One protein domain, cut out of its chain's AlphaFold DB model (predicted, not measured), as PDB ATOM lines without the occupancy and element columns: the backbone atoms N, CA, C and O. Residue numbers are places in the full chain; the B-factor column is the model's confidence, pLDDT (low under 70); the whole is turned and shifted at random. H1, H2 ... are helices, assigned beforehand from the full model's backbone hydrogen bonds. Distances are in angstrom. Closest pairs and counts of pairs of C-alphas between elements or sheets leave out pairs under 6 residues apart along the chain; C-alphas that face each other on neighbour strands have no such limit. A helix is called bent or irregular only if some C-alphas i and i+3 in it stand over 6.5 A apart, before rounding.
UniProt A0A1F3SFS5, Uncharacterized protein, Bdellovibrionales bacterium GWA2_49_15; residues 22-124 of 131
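This is residues 22 to 124 of the 131 residues of an uncharacterized protein of Bdellovibrionales bacterium GWA2_49_15 (UniProt A0A1F3SFS5). The longest helix, H5, runs beside H1, and H4 folds back from the start of H5 to make a narrow V with it; on the side of H1 and H4 away from H5, the short H2 and the longer H3 meet nearly at right angles, and H3 crosses H4. Residues 114 to 124 of H5 stick out past this body. The printed part has 103 residues with five named helices, in the order H1, H2, H3, H4, H5, and no named strand; the class is all helix. It is compact, with a radius of gyration of the C-alphas of 14.8 A, and spans 47 by 32 by 32 A.

H5, residues 96 to 124, is 43.0 A from first to last C-alpha and ends at C-alpha 124 at (69.217, 16.987, 16.033). H1, residues 22 to 38, is 24.7 A long and begins at C-alpha 22 at (85.688, 35.668, -16.789). H4, residues 75 to 91, is 24.3 A long and begins at C-alpha 75 at (59.960, 28.745, -5.871). It has a kink of 42 degrees near residue 83 and is only just irregular, with C-alphas 79 and 82 lying 6.8 A apart. H3, residues 55 to 69, is 21.2 A long, and H2, residues 40 to 47, is 10.9 A long.

H1, H4 and H5 form an up and down bundle, three helices each running against the one before it. H5 touches H1 with residues 97 to 110 alone, at a shallow tilt of 29 degrees, the same way; their closest C-alphas, of Ala 23 and Ser 98, are 4.2 A apart. H4 and H5 are a hairpin, opposite ways at a shallow tilt of 25 degrees, with the C-alphas of Ile 87 and Val 99 closest at 6.2 A. H1 and H4 only just touch, with 3 pairs of C-alphas within 8 A, the closest being Phe 30 and Pro 83 at 6.8 A. H3 touches H4 at a steep tilt of 57 degrees, closest at the C-alphas of Met 59 and Pro 82, 6.0 A apart. H2 and H3 touch about perpendicular, at 81 degrees, closest at the C-alphas of Ala 46 and Arg 57, 5.4 A apart. H1 and H2 touch only at the corner, and only just, with 3 pairs of C-alphas within 8 A, closest at Ala 36 and Val 42, 5.7 A. H5 is apart from H2 and H3. Every O i to N i+4 pair is within hydrogen-bond range in H1, H2, H3 and H5; in H4 it is 11 of 13.

The two C-alphas farthest apart, of Ile 93 and Gln 124, are 46.8 A apart. Without the free residues 114 to 124, the body spans 35 by 28 by 27 A. The printed part has no cut, and no link is long. Mean pLDDT of the printed part is 74.1; 25 residues are under 70, among them 89 to 99 and 118 to 124.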
ATOM      1  N   LEU A  22      87.114  35.709 -16.552       75.81
ATOM      2  CA  LEU A  22      85.688  35.668 -16.789       75.81
ATOM      3  C   LEU A  22      85.037  34.386 -16.214       75.81
ATOM      4  O   LEU A  22      84.048  34.486 -15.487       75.81
ATOM      5  N   ALA A  23      85.620  33.200 -16.421       74.88
ATOM      6  CA  ALA A  23      85.149  31.954 -15.799       74.88
ATOM      7  C   ALA A  23      85.187  32.013 -14.260       74.88
ATOM      8  O   ALA A  23      84.239  31.587 -13.596       74.88
ATOM      9  N   LEU A  24      86.234  32.618 -13.691       80.38
ATOM     10  CA  LEU A  24      86.340  32.869 -12.253       80.38
ATOM     11  C   LEU A  24      85.220  33.784 -11.747       80.38
ATOM     12  O   LEU A  24      84.581  33.481 -10.737       80.38
ATOM     13  N   SER A  25      84.929  34.872 -12.464       77.06
ATOM     14  CA  SER A  25      83.834  35.772 -12.090       77.06
ATOM     15  C   SER A  25      82.458  35.099 -12.160       77.06
ATOM     16  O   SER A  25      81.627  35.340 -11.279       77.06
ATOM     17  N   PHE A  26      82.229  34.183 -13.108       77.12
ATOM     18  CA  PHE A  26      81.003  33.378 -13.144       77.12
ATOM     19  C   PHE A  26      80.906  32.407 -11.976       77.12
ATOM     20  O   PHE A  26      79.862  32.356 -11.323       77.12
ATOM     21  N   PHE A  27      81.989  31.691 -11.674       81.50
ATOM     22  CA  PHE A  27      82.042  30.772 -10.541       81.50
ATOM     23  C   PHE A  27      81.708  31.488  -9.226       81.50
ATOM     24  O   PHE A  27      80.821  31.055  -8.488       81.50
ATOM     25  N   ILE A  28      82.358  32.629  -8.965       82.50
ATOM     26  CA  ILE A  28      82.126  33.424  -7.752       82.50
ATOM     27  C   ILE A  28      80.683  33.923  -7.705       82.50
ATOM     28  O   ILE A  28      80.023  33.788  -6.677       82.50
ATOM     29  N   THR A  29      80.176  34.468  -8.813       78.00
ATOM     30  CA  THR A  29      78.814  35.014  -8.871       78.00
ATOM     31  C   THR A  29      77.776  33.942  -8.547       78.00
ATOM     32  O   THR A  29      76.877  34.191  -7.747       78.00
ATOM     33  N   PHE A  30      77.924  32.734  -9.094       76.19
ATOM     34  CA  PHE A  30      77.003  31.626  -8.835       76.19
ATOM     35  C   PHE A  30      77.106  31.076  -7.424       76.19
ATOM     36  O   PHE A  30      76.085  30.852  -6.770       76.19
ATOM     37  N   TYR A  31      78.330  30.902  -6.936       81.56
ATOM     38  CA  TYR A  31      78.561  30.438  -5.579       81.56
ATOM     39  C   TYR A  31      77.949  31.405  -4.558       81.56
ATOM     40  O   TYR A  31      77.202  31.001  -3.665       81.56
ATOM     41  N   VAL A  32      78.216  32.705  -4.720       81.50
ATOM     42  CA  VAL A  32      77.709  33.760  -3.835       81.50
ATOM     43  C   VAL A  32      76.197  33.924  -3.975       81.50
ATOM     44  O   VAL A  32      75.523  34.156  -2.973       81.50
ATOM     45  N   TRP A  33      75.640  33.767  -5.178       78.88
ATOM     46  CA  TRP A  33      74.193  33.812  -5.378       78.88
ATOM     47  C   TRP A  33      73.481  32.676  -4.641       78.88
ATOM     48  O   TRP A  33      72.569  32.932  -3.854       78.88
ATOM     49  N   ASN A  34      73.937  31.432  -4.819       76.69
ATOM     50  CA  ASN A  34      73.373  30.296  -4.092       76.69
ATOM     51  C   ASN A  34      73.554  30.448  -2.581       76.69
ATOM     52  O   ASN A  34      72.639  30.137  -1.820       76.69
ATOM     53  N   LEU A  35      74.677  31.006  -2.125       78.62
ATOM     54  CA  LEU A  35      74.863  31.357  -0.720       78.62
ATOM     55  C   LEU A  35      73.816  32.376  -0.237       78.62
ATOM     56  O   LEU A  35      73.191  32.178   0.804       78.62
ATOM     57  N   ALA A  36      73.568  33.433  -1.011       75.62
ATOM     58  CA  ALA A  36      72.597  34.470  -0.677       75.62
ATOM     59  C   ALA A  36      71.145  33.953  -0.641       75.62
ATOM     60  O   ALA A  36      70.353  34.439   0.165       75.62
ATOM     61  N   LEU A  37      70.801  32.951  -1.458       73.12
ATOM     62  CA  LEU A  37      69.484  32.301  -1.435       73.12
ATOM     63  C   LEU A  37      69.231  31.487  -0.159       73.12
ATOM     64  O   LEU A  37      68.089  31.388   0.293       73.12
ATOM     65  N   HIS A  38      70.284  30.910   0.416       73.81
ATOM     66  CA  HIS A  38      70.200  30.070   1.611       73.81
ATOM     67  C   HIS A  38      70.281  30.864   2.920       73.81
ATOM     68  O   HIS A  38      69.886  30.360   3.971       73.81
ATOM     69  N   LEU A  39      70.750  32.114   2.869       77.00
ATOM     70  CA  LEU A  39      70.880  32.993   4.029       77.00
ATOM     71  C   LEU A  39      69.794  34.086   4.015       77.00
ATOM     72  O   LEU A  39      69.980  35.131   3.386       77.00
ATOM     73  N   PRO A  40      68.674  33.917   4.747       69.69
ATOM     74  CA  PRO A  40      67.578  34.892   4.748       69.69
ATOM     75  C   PRO A  40      68.009  36.278   5.254       69.69
ATOM     76  O   PRO A  40      67.516  37.299   4.768       69.69
ATOM     77  N   GLU A  41      68.986  36.335   6.162       77.69
ATOM     78  CA  GLU A  41      69.578  37.588   6.641       77.69
ATOM     79  C   GLU A  41      70.274  38.383   5.529       77.69
ATOM     80  O   GLU A  41      70.247  39.613   5.542       77.69
ATOM     81  N   VAL A  42      70.882  37.705   4.548       74.44
ATOM     82  CA  VAL A  42      71.570  38.363   3.425       74.44
ATOM     83  C   VAL A  42      70.552  39.071   2.543       74.44
ATOM     84  O   VAL A  42      70.760  40.229   2.184       74.44
ATOM     85  N   ARG A  43      69.411  38.429   2.267       75.75
ATOM     86  CA  ARG A  43      68.310  39.054   1.526       75.75
ATOM     87  C   ARG A  43      67.736  40.260   2.268       75.75
ATOM     88  O   ARG A  43      67.579  41.323   1.667       75.75
ATOM     89  N   GLN A  44      67.463  40.123   3.567       78.69
ATOM     90  CA  GLN A  44      66.946  41.226   4.387       78.69
ATOM     91  C   GLN A  44      67.915  42.414   4.410       78.69
ATOM     92  O   GLN A  44      67.509  43.545   4.142       78.69
ATOM     93  N   ARG A  45      69.214  42.161   4.632       79.44
ATOM     94  CA  ARG A  45      70.253  43.201   4.612       79.44
ATOM     95  C   ARG A  45      70.391  43.839   3.231       79.44
ATOM     96  O   ARG A  45      70.423  45.064   3.149       79.44
ATOM     97  N   ALA A  46      70.402  43.056   2.152       77.56
ATOM     98  CA  ALA A  46      70.509  43.570   0.783       77.56
ATOM     99  C   ALA A  46      69.316  44.456   0.375       77.56
ATOM    100  O   ALA A  46      69.475  45.387  -0.413       77.56
ATOM    101  N   MET A  47      68.127  44.212   0.933       77.56
ATOM    102  CA  MET A  47      66.927  45.009   0.657       77.56
ATOM    103  C   MET A  47      66.869  46.340   1.427       77.56
ATOM    104  O   MET A  47      66.060  47.204   1.074       77.56
ATOM    105  N   THR A  48      67.744  46.561   2.416       82.75
ATOM    106  CA  THR A  48      67.815  47.837   3.149       82.75
ATOM    107  C   THR A  48      68.274  49.008   2.267       82.75
ATOM    108  O   THR A  48      68.930  48.847   1.232       82.75
ATOM    109  N   HIS A  49      67.939  50.239   2.676       66.81
ATOM    110  CA  HIS A  49      68.280  51.463   1.934       66.81
ATOM    111  C   HIS A  49      69.785  51.666   1.720       66.81
ATOM    112  O   HIS A  49      70.170  52.242   0.704       66.81
ATOM    113  N   ARG A  50      70.626  51.125   2.610       74.56
ATOM    114  CA  ARG A  50      72.088  51.236   2.534       74.56
ATOM    115  C   ARG A  50      72.682  50.594   1.272       74.56
ATOM    116  O   ARG A  50      73.715  51.046   0.802       74.56
ATOM    117  N   TYR A  51      72.008  49.601   0.684       70.44
ATOM    118  CA  TYR A  51      72.484  48.845  -0.486       70.44
ATOM    119  C   TYR A  51      71.647  49.107  -1.753       70.44
ATOM    120  O   TYR A  51      71.392  48.198  -2.547       70.44
ATOM    121  N   ARG A  52      71.186  50.356  -1.945       61.44
ATOM    122  CA  ARG A  52      70.267  50.776  -3.029       61.44
ATOM    123  C   ARG A  52      70.697  50.376  -4.441       61.44
ATOM    124  O   ARG A  52      69.816  50.052  -5.233       61.44
ATOM    125  N   TYR A  53      71.999  50.329  -4.705       67.75
ATOM    126  CA  TYR A  53      72.577  49.971  -6.004       67.75
ATOM    127  C   TYR A  53      73.350  48.650  -5.979       67.75
ATOM    128  O   TYR A  53      74.144  48.383  -6.874       67.75
ATOM    129  N   SER A  54      73.159  47.813  -4.953       75.81
ATOM    130  CA  SER A  54      73.823  46.511  -4.952       75.81
ATOM    131  C   SER A  54      73.207  45.602  -6.010       75.81
ATOM    132  O   SER A  54      71.984  45.482  -6.125       75.81
ATOM    133  N   PHE A  55      74.075  44.916  -6.742       74.00
ATOM    134  CA  PHE A  55      73.694  43.886  -7.699       74.00
ATOM    135  C   PHE A  55      72.755  42.836  -7.077       74.00
ATOM    136  O   PHE A  55      71.715  42.511  -7.644       74.00
ATOM    137  N   LEU A  56      73.053  42.403  -5.846       74.06
ATOM    138  CA  LEU A  56      72.209  41.505  -5.046       74.06
ATOM    139  C   LEU A  56      70.779  42.029  -4.879       74.06
ATOM    140  O   LEU A  56      69.820  41.293  -5.096       74.06
ATOM    141  N   ARG A  57      70.611  43.314  -4.542       79.06
ATOM    142  CA  ARG A  57      69.283  43.933  -4.412       79.06
ATOM    143  C   ARG A  57      68.525  43.922  -5.735       79.06
ATOM    144  O   ARG A  57      67.316  43.707  -5.743       79.06
ATOM    145  N   GLN A  58      69.214  44.172  -6.843       79.81
ATOM    146  CA  GLN A  58      68.600  44.176  -8.165       79.81
ATOM    147  C   GLN A  58      68.145  42.770  -8.565       79.81
ATOM    148  O   GLN A  58      67.012  42.606  -9.007       79.81
ATOM    149  N   MET A  59      68.960  41.753  -8.291       79.56
ATOM    150  CA  MET A  59      68.600  40.355  -8.513       79.56
ATOM    151  C   MET A  59      67.415  39.903  -7.639       79.56
ATOM    152  O   MET A  59      66.486  39.283  -8.152       79.56
ATOM    153  N   PHE A  60      67.365  40.286  -6.355       82.00
ATOM    154  CA  PHE A  60      66.199  40.008  -5.499       82.00
ATOM    155  C   PHE A  60      64.928  40.727  -5.970       82.00
ATOM    156  O   PHE A  60      63.839  40.166  -5.901       82.00
ATOM    157  N   ARG A  61      65.047  41.952  -6.495       83.56
ATOM    158  CA  ARG A  61      63.908  42.662  -7.103       83.56
ATOM    159  C   ARG A  61      63.397  41.963  -8.357       83.56
ATOM    160  O   ARG A  61      62.190  41.949  -8.574       83.56
ATOM    161  N   VAL A  62      64.292  41.400  -9.169       82.56
ATOM    162  CA  VAL A  62      63.914  40.590 -10.334       82.56
ATOM    163  C   VAL A  62      63.196  39.317  -9.880       82.56
ATOM    164  O   VAL A  62      62.130  39.021 -10.412       82.56
ATOM    165  N   GLU A  63      63.695  38.619  -8.852       81.69
ATOM    166  CA  GLU A  63      62.996  37.469  -8.250       81.69
ATOM    167  C   GLU A  63      61.578  37.851  -7.782       81.69
ATOM    168  O   GLU A  63      60.612  37.161  -8.115       81.69
ATOM    169  N   ASP A  64      61.433  38.971  -7.063       84.44
ATOM    170  CA  ASP A  64      60.137  39.463  -6.573       84.44
ATOM    171  C   ASP A  64      59.197  39.891  -7.710       84.44
ATOM    172  O   ASP A  64      57.985  39.683  -7.628       84.44
ATOM    173  N   LEU A  65      59.734  40.457  -8.793       86.06
ATOM    174  CA  LEU A  65      58.963  40.799  -9.987       86.06
ATOM    175  C   LEU A  65      58.431  39.539 -10.682       86.06
ATOM    176  O   LEU A  65      57.251  39.486 -11.038       86.06
ATOM    177  N   ILE A  66      59.276  38.513 -10.832       82.12
ATOM    178  CA  ILE A  66      58.886  37.214 -11.395       82.12
ATOM    179  C   ILE A  66      57.841  36.551 -10.494       82.12
ATOM    180  O   ILE A  66      56.847  36.027 -10.993       82.12
ATOM    181  N   ALA A  67      58.009  36.622  -9.170       82.06
ATOM    182  CA  ALA A  67      57.061  36.051  -8.213       82.06
ATOM    183  C   ALA A  67      55.660  36.657  -8.355       82.06
ATOM    184  O   ALA A  67      54.670  35.935  -8.259       82.06
ATOM    185  N   ARG A  68      55.583  37.968  -8.616       85.81
ATOM    186  CA  ARG A  68      54.318  38.688  -8.816       85.81
ATOM    187  C   ARG A  68      53.664  38.376 -10.159       85.81
ATOM    188  O   ARG A  68      52.444  38.275 -10.211       85.81
ATOM    189  N   ARG A  69      54.445  38.250 -11.237       86.44
ATOM    190  CA  ARG A  69      53.906  37.977 -12.583       86.44
ATOM    191  C   ARG A  69      53.564  36.510 -12.821       86.44
ATOM    192  O   ARG A  69      52.658  36.223 -13.594       86.44
ATOM    193  N   SER A  70      54.284  35.593 -12.185       82.56
ATOM    194  CA  SER A  70      54.170  34.159 -12.453       82.56
ATOM    195  C   SER A  70      54.180  33.362 -11.144       82.56
ATOM    196  O   SER A  70      55.149  32.657 -10.843       82.56
ATOM    197  N   PRO A  71      53.098  33.444 -10.345       80.75
ATOM    198  CA  PRO A  71      53.002  32.748  -9.059       80.75
ATOM    199  C   PRO A  71      53.007  31.218  -9.202       80.75
ATOM    200  O   PRO A  71      53.372  30.520  -8.262       80.75
ATOM    201  N   GLN A  72      52.656  30.711 -10.387       85.94
ATOM    202  CA  GLN A  72      52.619  29.287 -10.732       85.94
ATOM    203  C   GLN A  72      54.018  28.654 -10.867       85.94
ATOM    204  O   GLN A  72      54.144  27.432 -10.847       85.94
ATOM    205  N   ILE A  73      55.083  29.458 -10.998       80.44
ATOM    206  CA  ILE A  73      56.455  28.948 -11.126       80.44
ATOM    207  C   ILE A  73      56.954  28.456  -9.766       80.44
ATOM    208  O   ILE A  73      56.895  29.179  -8.765       80.44
ATOM    209  N   HIS A  74      57.519  27.244  -9.749       80.75
ATOM    210  CA  HIS A  74      58.076  26.643  -8.542       80.75
ATOM    211  C   HIS A  74      59.122  27.575  -7.887       80.75
ATOM    212  O   HIS A  74      60.003  28.090  -8.585       80.75
ATOM    213  N   PRO A  75      59.098  27.774  -6.553       75.25
ATOM    214  CA  PRO A  75      59.960  28.745  -5.871       75.25
ATOM    215  C   PRO A  75      61.460  28.557  -6.129       75.25
ATOM    216  O   PRO A  75      62.195  29.538  -6.202       75.25
ATOM    217  N   ILE A  76      61.909  27.308  -6.292       73.94
ATOM    218  CA  ILE A  76      63.312  26.977  -6.594       73.94
ATOM    219  C   ILE A  76      63.693  27.464  -7.996       73.94
ATOM    220  O   ILE A  76      64.700  28.146  -8.153       73.94
ATOM    221  N   ILE A  77      62.855  27.180  -8.997       74.62
ATOM    222  CA  ILE A  77      63.088  27.601 -10.387       74.62
ATOM    223  C   ILE A  77      63.137  29.127 -10.453       74.62
ATOM    224  O   ILE A  77      64.058  29.707 -11.022       74.62
ATOM    225  N   ARG A  78      62.197  29.793  -9.775       78.94
ATOM    226  CA  ARG A  78      62.143  31.254  -9.708       78.94
ATOM    227  C   ARG A  78      63.399  31.878  -9.087       78.94
ATOM    228  O   ARG A  78      63.861  32.904  -9.569       78.94
ATOM    229  N   ARG A  79      63.964  31.266  -8.043       74.44
ATOM    230  CA  ARG A  79      65.200  31.735  -7.386       74.44
ATOM    231  C   ARG A  79      66.453  31.543  -8.241       74.44
ATOM    232  O   ARG A  79      67.404  32.310  -8.110       74.44
ATOM    233  N   GLN A  80      66.447  30.541  -9.116       76.06
ATOM    234  CA  GLN A  80      67.540  30.258 -10.048       76.06
ATOM    235  C   GLN A  80      67.410  31.028 -11.374       76.06
ATOM    236  O   GLN A  80      68.376  31.118 -12.125       76.06
ATOM    237  N   MET A  81      66.259  31.645 -11.663       77.75
ATOM    238  CA  MET A  81      66.059  32.420 -12.894       77.75
ATOM    239  C   MET A  81      66.998  33.631 -13.043       77.75
ATOM    240  O   MET A  81      67.580  33.769 -14.120       77.75
ATOM    241  N   PRO A  82      67.196  34.504 -12.031       78.06
ATOM    242  CA  PRO A  82      68.111  35.640 -12.160       78.06
ATOM    243  C   PRO A  82      69.554  35.251 -12.543       78.06
ATOM    244  O   PRO A  82      70.055  35.774 -13.542       78.06
ATOM    245  N   PRO A  83      70.225  34.307 -11.850       72.25
ATOM    246  CA  PRO A  83      71.578  33.903 -12.216       72.25
ATOM    247  C   PRO A  83      71.590  33.122 -13.541       72.25
ATOM    248  O   PRO A  83      72.503  33.316 -14.337       72.25
ATOM    249  N   MET A  84      70.566  32.313 -13.851       71.38
ATOM    250  CA  MET A  84      70.459  31.648 -15.157       71.38
ATOM    251  C   MET A  84      70.341  32.643 -16.310       71.38
ATOM    252  O   MET A  84      70.968  32.450 -17.345       71.38
ATOM    253  N   THR A  85      69.588  33.729 -16.135       73.81
ATOM    254  CA  THR A  85      69.471  34.779 -17.158       73.81
ATOM    255  C   THR A  85      70.829  35.429 -17.413       73.81
ATOM    256  O   THR A  85      71.197  35.660 -18.561       73.81
ATOM    257  N   LEU A  86      71.616  35.646 -16.353       71.25
ATOM    258  CA  LEU A  86      72.995  36.120 -16.474       71.25
ATOM    259  C   LEU A  86      73.903  35.096 -17.159       71.25
ATOM    260  O   LEU A  86      74.732  35.506 -17.960       71.25
ATOM    261  N   ILE A  87      73.730  33.792 -16.907       69.81
ATOM    262  CA  ILE A  87      74.425  32.732 -17.654       69.81
ATOM    263  C   ILE A  87      74.079  32.789 -19.131       69.81
ATOM    264  O   ILE A  87      74.979  32.699 -19.952       69.81
ATOM    265  N   VAL A  88      72.803  32.919 -19.485       70.62
ATOM    266  CA  VAL A  88      72.383  32.921 -20.889       70.62
ATOM    267  C   VAL A  88      72.921  34.170 -21.580       70.62
ATOM    268  O   VAL A  88      73.497  34.069 -22.657       70.62
ATOM    269  N   MET A  89      72.838  35.336 -20.935       67.56
ATOM    270  CA  MET A  89      73.453  36.561 -21.452       67.56
ATOM    271  C   MET A  89      74.974  36.434 -21.585       67.56
ATOM    272  O   MET A  89      75.543  36.861 -22.580       67.56
ATOM    273  N   ALA A  90      75.631  35.801 -20.618       65.44
ATOM    274  CA  ALA A  90      77.060  35.541 -20.664       65.44
ATOM    275  C   ALA A  90      77.458  34.529 -21.737       65.44
ATOM    276  O   ALA A  90      78.485  34.701 -22.386       65.44
ATOM    277  N   PHE A  91      76.658  33.488 -21.939       64.88
ATOM    278  CA  PHE A  91      76.848  32.478 -22.974       64.88
ATOM    279  C   PHE A  91      76.830  33.112 -24.364       64.88
ATOM    280  O   PHE A  91      77.620  32.742 -25.222       64.88
ATOM    281  N   LEU A  92      75.967  34.109 -24.567       66.44
ATOM    282  CA  LEU A  92      75.882  34.851 -25.824       66.44
ATOM    283  C   LEU A  92      77.106  35.747 -26.080       66.44
ATOM    284  O   LEU A  92      77.336  36.141 -27.218       66.44
ATOM    285  N   ILE A  93      77.883  36.072 -25.043       64.44
ATOM    286  CA  ILE A  93      79.012  37.013 -25.112       64.44
ATOM    287  C   ILE A  93      80.369  36.288 -25.002       64.44
ATOM    288  O   ILE A  93      81.399  36.844 -25.375       64.44
ATOM    289  N   THR A  94      80.411  35.058 -24.479       62.97
ATOM    290  CA  THR A  94      81.651  34.424 -23.995       62.97
ATOM    291  C   THR A  94      81.790  32.967 -24.441       62.97
ATOM    292  O   THR A  94      80.825  32.325 -24.846       62.97
ATOM    293  N   SER A  95      83.011  32.422 -24.378       63.38
ATOM    294  CA  SER A  95      83.282  31.031 -24.759       63.38
ATOM    295  C   SER A  95      82.580  30.025 -23.831       63.38
ATOM    296  O   SER A  95      82.481  30.232 -22.617       63.38
ATOM    297  N   GLN A  96      82.142  28.893 -24.401       65.69
ATOM    298  CA  GLN A  96      81.321  27.859 -23.743       65.69
ATOM    299  C   GLN A  96      81.876  27.357 -22.389       65.69
ATOM    300  O   GLN A  96      81.095  27.017 -21.498       65.69
ATOM    301  N   LEU A  97      83.202  27.366 -22.186       65.62
ATOM    302  CA  LEU A  97      83.829  26.943 -20.922       65.62
ATOM    303  C   LEU A  97      83.410  27.800 -19.717       65.62
ATOM    304  O   LEU A  97      83.295  27.296 -18.603       65.62
ATOM    305  N   SER A  98      83.169  29.095 -19.915       63.22
ATOM    306  CA  SER A  98      82.924  30.029 -18.806       63.22
ATOM    307  C   SER A  98      81.573  29.782 -18.132       63.22
ATOM    308  O   SER A  98      81.434  29.896 -16.915       63.22
ATOM    309  N   VAL A  99      80.592  29.360 -18.928       66.88
ATOM    310  CA  VAL A  99      79.257  28.982 -18.463       66.88
ATOM    311  C   VAL A  99      79.277  27.635 -17.751       66.88
ATOM    312  O   VAL A  99      78.648  27.495 -16.699       66.88
ATOM    313  N   PHE A 100      80.058  26.671 -18.247       73.25
ATOM    314  CA  PHE A 100      80.267  25.394 -17.563       73.25
ATOM    315  C   PHE A 100      80.784  25.603 -16.131       73.25
ATOM    316  O   PHE A 100      80.195  25.092 -15.178       73.25
ATOM    317  N   PHE A 101      81.808  26.445 -15.954       67.25
ATOM    318  CA  PHE A 101      82.357  26.745 -14.628       67.25
ATOM    319  C   PHE A 101      81.402  27.530 -13.718       67.25
ATOM    320  O   PHE A 101      81.362  27.264 -12.516       67.25
ATOM    321  N   GLY A 102      80.587  28.441 -14.261       68.38
ATOM    322  CA  GLY A 102      79.528  29.106 -13.490       68.38
ATOM    323  C   GLY A 102      78.514  28.109 -12.923       68.38
ATOM    324  O   GLY A 102      78.199  28.126 -11.732       68.38
ATOM    325  N   THR A 103      78.075  27.173 -13.762       73.88
ATOM    326  CA  THR A 103      77.122  26.121 -13.377       73.88
ATOM    327  C   THR A 103      77.723  25.179 -12.328       73.88
ATOM    328  O   THR A 103      77.062  24.839 -11.345       73.88
ATOM    329  N   LEU A 104      79.006  24.825 -12.484       76.88
ATOM    330  CA  LEU A 104      79.764  24.017 -11.527       76.88
ATOM    331  C   LEU A 104      79.826  24.683 -10.141       76.88
ATOM    332  O   LEU A 104      79.576  24.027  -9.132       76.88
ATOM    333  N   GLY A 105      80.099  25.992 -10.085       72.62
ATOM    334  CA  GLY A 105      80.115  26.755  -8.831       72.62
ATOM    335  C   GLY A 105      78.759  26.786  -8.126       72.62
ATOM    336  O   GLY A 105      78.694  26.664  -6.901       72.62
ATOM    337  N   GLY A 106      77.670  26.871  -8.897       72.69
ATOM    338  CA  GLY A 106      76.309  26.782  -8.374       72.69
ATOM    339  C   GLY A 106      76.011  25.418  -7.744       72.69
ATOM    340  O   GLY A 106      75.583  25.359  -6.588       72.69
ATOM    341  N   LEU A 107      76.289  24.335  -8.475       79.12
ATOM    342  CA  LEU A 107      76.084  22.958  -8.007       79.12
ATOM    343  C   LEU A 107      76.924  22.631  -6.770       79.12
ATOM    344  O   LEU A 107      76.439  21.973  -5.853       79.12
ATOM    345  N   LEU A 108      78.166  23.115  -6.722       78.06
ATOM    346  CA  LEU A 108      79.074  22.862  -5.609       78.06
ATOM    347  C   LEU A 108      78.578  23.507  -4.307       78.06
ATOM    348  O   LEU A 108      78.666  22.887  -3.249       78.06
ATOM    349  N   MET A 109      77.999  24.713  -4.377       76.75
ATOM    350  CA  MET A 109      77.344  25.327  -3.215       76.75
ATOM    351  C   MET A 109      76.113  24.515  -2.784       76.75
ATOM    352  O   MET A 109      75.961  24.195  -1.607       76.75
ATOM    353  N   GLU A 110      75.256  24.129  -3.732       74.31
ATOM    354  CA  GLU A 110      74.029  23.379  -3.435       74.31
ATOM    355  C   GLU A 110      74.337  22.034  -2.754       74.31
ATOM    356  O   GLU A 110      73.755  21.698  -1.721       74.31
ATOM    357  N   ALA A 111      75.323  21.300  -3.279       77.00
ATOM    358  CA  ALA A 111      75.807  20.057  -2.689       77.00
ATOM    359  C   ALA A 111      76.337  20.281  -1.267       77.00
ATOM    360  O   ALA A 111      76.003  19.529  -0.348       77.00
ATOM    361  N   LEU A 112      77.109  21.351  -1.057       79.88
ATOM    362  CA  LEU A 112      77.622  21.693   0.264       79.88
ATOM    363  C   LEU A 112      76.498  21.961   1.265       79.88
ATOM    364  O   LEU A 112      76.546  21.500   2.407       79.88
ATOM    365  N   TYR A 113      75.486  22.712   0.836       75.75
ATOM    366  CA  TYR A 113      74.344  23.038   1.668       75.75
ATOM    367  C   TYR A 113      73.555  21.787   2.056       75.75
ATOM    368  O   TYR A 113      73.193  21.637   3.223       75.75
ATOM    369  N   LEU A 114      73.341  20.860   1.120       75.88
ATOM    370  CA  LEU A 114      72.680  19.584   1.398       75.88
ATOM    371  C   LEU A 114      73.468  18.734   2.402       75.88
ATOM    372  O   LEU A 114      72.868  18.206   3.338       75.88
ATOM    373  N   ILE A 115      74.795  18.660   2.268       80.25
ATOM    374  CA  ILE A 115      75.662  17.927   3.205       80.25
ATOM    375  C   ILE A 115      75.605  18.559   4.601       80.25
ATOM    376  O   ILE A 115      75.365  17.863   5.587       80.25
ATOM    377  N   LEU A 116      75.756  19.883   4.701       74.94
ATOM    378  CA  LEU A 116      75.688  20.609   5.976       74.94
ATOM    379  C   LEU A 116      74.306  20.491   6.633       74.94
ATOM    380  O   LEU A 116      74.207  20.330   7.850       74.94
ATOM    381  N   ARG A 117      73.230  20.537   5.841       70.44
ATOM    382  CA  ARG A 117      71.858  20.368   6.330       70.44
ATOM    383  C   ARG A 117      71.595  18.936   6.794       70.44
ATOM    384  O   ARG A 117      70.999  18.760   7.853       70.44
ATOM    385  N   GLY A 118      72.052  17.937   6.041       67.88
ATOM    386  CA  GLY A 118      71.967  16.525   6.418       67.88
ATOM    387  C   GLY A 118      72.738  16.232   7.706       67.88
ATOM    388  O   GLY A 118      72.209  15.587   8.609       67.88
ATOM    389  N   HIS A 119      73.935  16.803   7.846       58.91
ATOM    390  CA  HIS A 119      74.759  16.659   9.043       58.91
ATOM    391  C   HIS A 119      74.126  17.332  10.279       58.91
ATOM    392  O   HIS A 119      74.068  16.735  11.354       58.91
ATOM    393  N   ASN A 120      73.546  18.528  10.120       56.81
ATOM    394  CA  ASN A 120      72.827  19.213  11.200       56.81
ATOM    395  C   ASN A 120      71.498  18.523  11.575       56.81
ATOM    396  O   ASN A 120      71.122  18.516  12.748       56.81
ATOM    397  N   GLY A 121      70.800  17.913  10.611       56.09
ATOM    398  CA  GLY A 121      69.596  17.112  10.860       56.09
ATOM    399  C   GLY A 121      69.889  15.804  11.603       56.09
ATOM    400  O   GLY A 121      69.143  15.421  12.503       56.09
ATOM    401  N   PHE A 122      71.016  15.156  11.293       51.91
ATOM    402  CA  PHE A 122      71.484  13.951  11.983       51.91
ATOM    403  C   PHE A 122      71.797  14.221  13.466       51.91
ATOM    404  O   PHE A 122      71.343  13.484  14.343       51.91
ATOM    405  N   PHE A 123      72.465  15.339  13.772       50.09
ATOM    406  CA  PHE A 123      72.760  15.746  15.153       50.09
ATOM    407  C   PHE A 123      71.512  16.120  15.971       50.09
ATOM    408  O   PHE A 123      71.463  15.863  17.176       50.09
ATOM    409  N   GLN A 124      70.481  16.701  15.344       49.44
ATOM    410  CA  GLN A 124      69.217  16.987  16.033       49.44
ATOM    411  C   GLN A 124      68.413  15.718  16.350       49.44
ATOM    412  O   GLN A 124      67.781  15.657  17.406       49.44
TER     413      GLN A 124